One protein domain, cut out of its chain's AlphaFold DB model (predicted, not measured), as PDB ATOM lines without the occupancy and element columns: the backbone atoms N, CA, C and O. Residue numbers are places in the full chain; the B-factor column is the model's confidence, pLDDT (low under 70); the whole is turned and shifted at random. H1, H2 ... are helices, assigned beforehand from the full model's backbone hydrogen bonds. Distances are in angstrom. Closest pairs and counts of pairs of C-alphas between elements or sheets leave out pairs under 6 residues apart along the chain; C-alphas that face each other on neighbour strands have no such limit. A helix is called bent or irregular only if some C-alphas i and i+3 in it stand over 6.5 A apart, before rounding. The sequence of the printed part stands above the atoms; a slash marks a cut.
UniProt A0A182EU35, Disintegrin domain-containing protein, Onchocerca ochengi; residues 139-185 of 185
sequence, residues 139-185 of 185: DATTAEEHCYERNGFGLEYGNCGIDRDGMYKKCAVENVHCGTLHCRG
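This is residues 139 to 185 of the 185 residues of the protein "Disintegrin domain-containing protein" of Onchocerca ochengi (UniProt A0A182EU35). With little regular structure, this is mostly loop round two short helices, H1 and H2, packed about perpendicular; a long loop runs out to Asp 165 at one end, and the first and last stretches run side by side at the other, where residues 141 to 142 pair antiparallel with 183 to 184. The printed part has 47 residues with two named helices, H1 then H2, and no named strand; 15 residues are in named elements, all helix. It is compact, with a radius of gyration of the C-alphas of 10.8 A, but elongated, spanning 37 by 19 by 13 A.

Find C-alpha 145 at (321.797, 226.803, 245.394); from there H1, residues 145 to 153, runs 14.6 A. H2, residues 173 to 178, runs 10.3 A to C-alpha 178 at (325.688, 218.222, 237.527); it is irregular, with C-alphas 174 and 177 7.8 A apart.

Look at Asn 151 and Val 176, where H1 and H2 touch: their closest C-alphas are 5.4 A apart, and their lines are about perpendicular at 75 degrees. Of O i to N i+4 pairs, 1 of 5 in H1 and 0 of 2 in H2 are within hydrogen-bond range; of O i to N i+3 pairs, 6 of 6 and 1 of 3.

The C-alphas of Asp 139 and Asp 165 are the farthest apart, 37.4 A. The link from H1 to H2, 19 residues, is long. The printed part has no cut, and no printed residue is under 70 in pLDDT.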
ATOM      1  N   ASP A 139     339.383 234.975 243.118       94.44
ATOM      2  CA  ASP A 139     338.327 235.565 243.947       94.44
ATOM      3  C   ASP A 139     336.940 234.967 243.655       94.44
ATOM      4  O   ASP A 139     335.990 235.215 244.399       94.44
ATOM      5  N   ALA A 140     336.814 234.164 242.593       95.88
ATOM      6  CA  ALA A 140     335.562 233.520 242.243       95.88
ATOM      7  C   ALA A 140     335.219 232.378 243.211       95.88
ATOM      8  O   ALA A 140     336.077 231.591 243.617       95.88
ATOM      9  N   THR A 141     333.931 232.257 243.527       94.88
ATOM     10  CA  THR A 141     333.368 231.190 244.363       94.88
ATOM     11  C   THR A 141     332.229 230.487 243.633       94.88
ATOM     12  O   THR A 141     331.680 231.010 242.658       94.88
ATOM     13  N   THR A 142     331.810 229.325 244.124       95.06
ATOM     14  CA  THR A 142     330.552 228.711 243.683       95.06
ATOM     15  C   THR A 142     329.363 229.642 243.968       95.06
ATOM     16  O   THR A 142     329.372 230.416 244.936       95.06
ATOM     17  N   ALA A 143     328.360 229.623 243.088       95.75
ATOM     18  CA  ALA A 143     327.117 230.361 243.285       95.75
ATOM     19  C   ALA A 143     326.200 229.682 244.321       95.75
ATOM     20  O   ALA A 143     326.411 228.540 244.722       95.75
ATOM     21  N   GLU A 144     325.158 230.394 244.749       95.12
ATOM     22  CA  GLU A 144     324.148 229.857 245.666       95.12
ATOM     23  C   GLU A 144     323.272 228.782 245.001       95.12
ATOM     24  O   GLU A 144     323.097 228.768 243.782       95.12
ATOM     25  N   GLU A 145     322.653 227.925 245.820       92.94
ATOM     26  CA  GLU A 145     321.797 226.803 245.394       92.94
ATOM     27  C   GLU A 145     320.753 227.202 244.338       92.94
ATOM     28  O   GLU A 145     320.601 226.549 243.308       92.94
ATOM     29  N   HIS A 146     320.085 228.336 244.556       94.94
ATOM     30  CA  HIS A 146     319.065 228.864 243.650       94.94
ATOM     31  C   HIS A 146     319.586 229.098 242.216       94.94
ATOM     32  O   HIS A 146     318.839 228.977 241.242       94.94
ATOM     33  N   CYS A 147     320.870 229.425 242.043       96.12
ATOM     34  CA  CYS A 147     321.448 229.579 240.709       96.12
ATOM     35  C   CYS A 147     321.463 228.244 239.955       96.12
ATOM     36  O   CYS A 147     321.102 228.214 238.776       96.12
ATOM     37  N   TYR A 148     321.787 227.144 240.638       96.75
ATOM     38  CA  TYR A 148     321.811 225.805 240.050       96.75
ATOM     39  C   TYR A 148     320.415 225.290 239.689       96.75
ATOM     40  O   TYR A 148     320.279 224.598 238.682       96.75
ATOM     41  N   GLU A 149     319.354 225.700 240.395       96.38
ATOM     42  CA  GLU A 149     317.963 225.360 240.035       96.38
ATOM     43  C   GLU A 149     317.615 225.748 238.587       96.38
ATOM     44  O   GLU A 149     316.785 225.097 237.942       96.38
ATOM     45  N   ARG A 150     318.297 226.759 238.021       96.31
ATOM     46  CA  ARG A 150     318.125 227.154 236.615       96.31
ATOM     47  C   ARG A 150     318.465 226.039 235.633       96.31
ATOM     48  O   ARG A 150     317.902 226.015 234.538       96.31
ATOM     49  N   ASN A 151     319.318 225.095 236.022       97.81
ATOM     50  CA  ASN A 151     319.653 223.931 235.207       97.81
ATOM     51  C   ASN A 151     318.429 223.025 234.943       97.81
ATOM     52  O   ASN A 151     318.399 222.279 233.959       97.81
ATOM     53  N   GLY A 152     317.367 223.141 235.750       97.12
ATOM     54  CA  GLY A 152     316.075 222.489 235.516       97.12
ATOM     55  C   GLY A 152     315.260 223.073 234.351       97.12
ATOM     56  O   GLY A 152     314.309 222.436 233.889       97.12
ATOM     57  N   PHE A 153     315.614 224.255 233.827       95.69
ATOM     58  CA  PHE A 153     314.879 224.878 232.719       95.69
ATOM     59  C   PHE A 153     315.282 224.356 231.339       95.69
ATOM     60  O   PHE A 153     314.452 224.417 230.430       95.69
ATOM     61  N   GLY A 154     316.490 223.799 231.180       95.38
ATOM     62  CA  GLY A 154     316.971 223.298 229.885       95.38
ATOM     63  C   GLY A 154     317.139 224.431 228.878       95.38
ATOM     64  O   GLY A 154     316.601 224.380 227.776       95.38
ATOM     65  N   LEU A 155     317.834 225.484 229.297       95.44
ATOM     66  CA  LEU A 155     318.165 226.660 228.496       95.44
ATOM     67  C   LEU A 155     319.665 226.669 228.187       95.44
ATOM     68  O   LEU A 155     320.438 225.961 228.827       95.44
ATOM     69  N   GLU A 156     320.094 227.514 227.252       94.62
ATOM     70  CA  GLU A 156     321.503 227.640 226.845       94.62
ATOM     71  C   GLU A 156     322.472 227.835 228.021       94.62
ATOM     72  O   GLU A 156     323.509 227.184 228.088       94.62
ATOM     73  N   TYR A 157     322.090 228.661 228.994       92.69
ATOM     74  CA  TYR A 157     322.873 228.977 230.194       92.69
ATOM     75  C   TYR A 157     322.441 228.183 231.441       92.69
ATOM     76  O   TYR A 157     322.777 228.556 232.563       92.69
ATOM     77  N   GLY A 158     321.648 227.125 231.272       96.62
ATOM     78  CA  GLY A 158     321.205 226.283 232.378       96.62
ATOM     79  C   GLY A 158     320.604 224.971 231.895       96.62
ATOM     80  O   GLY A 158     319.399 224.885 231.638       96.62
ATOM     81  N   ASN A 159     321.441 223.944 231.768       97.50
ATOM     82  CA  ASN A 159     321.064 222.636 231.233       97.50
ATOM     83  C   ASN A 159     321.969 221.505 231.757       97.50
ATOM     84  O   ASN A 159     322.991 221.751 232.389       97.50
ATOM     85  N   CYS A 160     321.593 220.260 231.455       97.44
ATOM     86  CA  CYS A 160     322.373 219.038 231.704       97.44
ATOM     87  C   CYS A 160     323.022 218.507 230.414       97.44
ATOM     88  O   CYS A 160     323.023 217.302 230.144       97.44
ATOM     89  N   GLY A 161     323.526 219.421 229.587       95.88
ATOM     90  CA  GLY A 161     324.090 219.137 228.278       95.88
ATOM     91  C   GLY A 161     323.073 219.229 227.143       95.88
ATOM     92  O   GLY A 161     321.925 219.653 227.307       95.88
ATOM     93  N   ILE A 162     323.534 218.822 225.965       95.69
ATOM     94  CA  ILE A 162     322.793 218.870 224.707       95.69
ATOM     95  C   ILE A 162     322.449 217.434 224.296       95.69
ATOM     96  O   ILE A 162     323.281 216.532 224.425       95.69
ATOM     97  N   ASP A 163     321.216 217.202 223.853       93.38
ATOM     98  CA  ASP A 163     320.789 215.901 223.338       93.38
ATOM     99  C   ASP A 163     321.244 215.657 221.884       93.38
ATOM    100  O   ASP A 163     321.975 216.445 221.283       93.38
ATOM    101  N   ARG A 164     320.849 214.514 221.309       94.44
ATOM    102  CA  ARG A 164     321.252 214.131 219.943       94.44
ATOM    103  C   ARG A 164     320.672 215.045 218.864       94.44
ATOM    104  O   ARG A 164     321.252 215.119 217.785       94.44
ATOM    105  N   ASP A 165     319.565 215.717 219.162       94.81
ATOM    106  CA  ASP A 165     318.866 216.612 218.243       94.81
ATOM    107  C   ASP A 165     319.370 218.061 218.370       94.81
ATOM    108  O   ASP A 165     318.885 218.959 217.681       94.81
ATOM    109  N   GLY A 166     320.370 218.298 219.227       94.38
ATOM    110  CA  GLY A 166     320.951 219.618 219.452       94.38
ATOM    111  C   GLY A 166     320.153 220.479 220.434       94.38
ATOM    112  O   GLY A 166     320.432 221.673 220.546       94.38
ATOM    113  N   MET A 167     319.173 219.915 221.146       96.19
ATOM    114  CA  MET A 167     318.365 220.656 222.113       96.19
ATOM    115  C   MET A 167     318.959 220.586 223.522       96.19
ATOM    116  O   MET A 167     319.538 219.580 223.941       96.19
ATOM    117  N   TYR A 168     318.781 221.663 224.286       97.69
ATOM    118  CA  TYR A 168     319.220 221.727 225.677       97.69
ATOM    119  C   TYR A 168     318.370 220.825 226.569       97.69
ATOM    120  O   TYR A 168     317.147 220.966 226.672       97.69
ATOM    121  N   LYS A 169     319.036 219.907 227.268       97.38
ATOM    122  CA  LYS A 169     318.385 218.958 228.162       97.38
ATOM    123  C   LYS A 169     318.138 219.592 229.529       97.38
ATOM    124  O   LYS A 169     319.060 220.090 230.171       97.38
ATOM    125  N   LYS A 170     316.901 219.503 230.019       97.50
ATOM    126  CA  LYS A 170     316.562 219.843 231.409       97.50
ATOM    127  C   LYS A 170     317.240 218.873 232.374       97.50
ATOM    128  O   LYS A 170     317.179 217.659 232.167       97.50
ATOM    129  N   CYS A 171     317.845 219.390 233.437       97.88
ATOM    130  CA  CYS A 171     318.293 218.546 234.538       97.88
ATOM    131  C   CYS A 171     317.102 217.975 235.313       97.88
ATOM    132  O   CYS A 171     316.084 218.646 235.486       97.88
ATOM    133  N   ALA A 172     317.245 216.742 235.804       97.56
ATOM    134  CA  ALA A 172     316.388 216.252 236.881       97.56
ATOM    135  C   ALA A 172     316.680 217.051 238.162       97.56
ATOM    136  O   ALA A 172     317.784 217.579 238.306       97.56
ATOM    137  N   VAL A 173     315.710 217.137 239.076       94.25
ATOM    138  CA  VAL A 173     315.812 217.974 240.287       94.25
ATOM    139  C   VAL A 173     317.020 217.570 241.135       94.25
ATOM    140  O   VAL A 173     317.769 218.419 241.595       94.25
ATOM    141  N   GLU A 174     317.269 216.273 241.259       96.00
ATOM    142  CA  GLU A 174     318.407 215.699 241.975       96.00
ATOM    143  C   GLU A 174     319.769 215.924 241.289       96.00
ATOM    144  O   GLU A 174     320.805 215.723 241.911       96.00
ATOM    145  N   ASN A 175     319.779 216.362 240.024       96.44
ATOM    146  CA  ASN A 175     320.981 216.499 239.192       96.44
ATOM    147  C   ASN A 175     321.281 217.954 238.801       96.44
ATOM    148  O   ASN A 175     322.115 218.191 237.926       96.44
ATOM    149  N   VAL A 176     320.610 218.939 239.408       96.75
ATOM    150  CA  VAL A 176     320.806 220.362 239.068       96.75
ATOM    151  C   VAL A 176     322.248 220.838 239.288       96.75
ATOM    152  O   VAL A 176     322.702 221.720 238.567       96.75
ATOM    153  N   HIS A 177     323.007 220.188 240.174       94.38
ATOM    154  CA  HIS A 177     324.439 220.446 240.416       94.38
ATOM    155  C   HIS A 177     325.395 219.785 239.419       94.38
ATOM    156  O   HIS A 177     326.590 220.056 239.435       94.38
ATOM    157  N   CYS A 178     324.889 218.924 238.537       94.69
ATOM    158  CA  CYS A 178     325.688 218.222 237.527       94.69
ATOM    159  C   CYS A 178     325.529 218.827 236.122       94.69
ATOM    160  O   CYS A 178     325.955 218.225 235.136       94.69
ATOM    161  N   GLY A 179     324.855 219.975 236.025       95.75
ATOM    162  CA  GLY A 179     324.616 220.698 234.781       95.75
ATOM    163  C   GLY A 179     325.633 221.808 234.528       95.75
ATOM    164  O   GLY A 179     326.817 221.692 234.841       95.75
ATOM    165  N   THR A 180     325.161 222.908 233.946       96.62
ATOM    166  CA  THR A 180     325.944 224.133 233.761       96.62
ATOM    167  C   THR A 180     326.471 224.650 235.105       96.62
ATOM    168  O   THR A 180     325.709 224.781 236.063       96.62
ATOM    169  N   LEU A 181     327.771 224.951 235.162       96.19
ATOM    170  CA  LEU A 181     328.432 225.532 236.329       96.19
ATOM    171  C   LEU A 181     327.968 226.978 236.551       96.19
ATOM    172  O   LEU A 181     327.978 227.777 235.613       96.19
ATOM    173  N   HIS A 182     327.639 227.328 237.798       96.50
ATOM    174  CA  HIS A 182     327.290 228.694 238.195       96.50
ATOM    175  C   HIS A 182     328.299 229.212 239.222       96.50
ATOM    176  O   HIS A 182     328.460 228.631 240.294       96.50
ATOM    177  N   CYS A 183     328.956 230.324 238.898       96.12
ATOM    178  CA  CYS A 183     329.971 230.960 239.738       96.12
ATOM    179  C   CYS A 183     329.543 232.372 240.147       96.12
ATOM    180  O   CYS A 183     328.756 233.024 239.456       96.12
ATOM    181  N   ARG A 184     330.106 232.857 241.252       95.00
ATOM    182  CA  ARG A 184     329.996 234.234 241.737       95.00
ATOM    183  C   ARG A 184     331.390 234.861 241.754       95.00
ATOM    184  O   ARG A 184     332.329 234.209 242.196       95.00
ATOM    185  N   GLY A 185     331.508 236.099 241.284       85.75
ATOM    186  CA  GLY A 185     332.732 236.909 241.346       85.75
ATOM    187  C   GLY A 185     332.527 238.198 242.120       85.75
ATOM    188  O   GLY A 185     331.361 238.489 242.480       85.75
TER     189      GLY A 185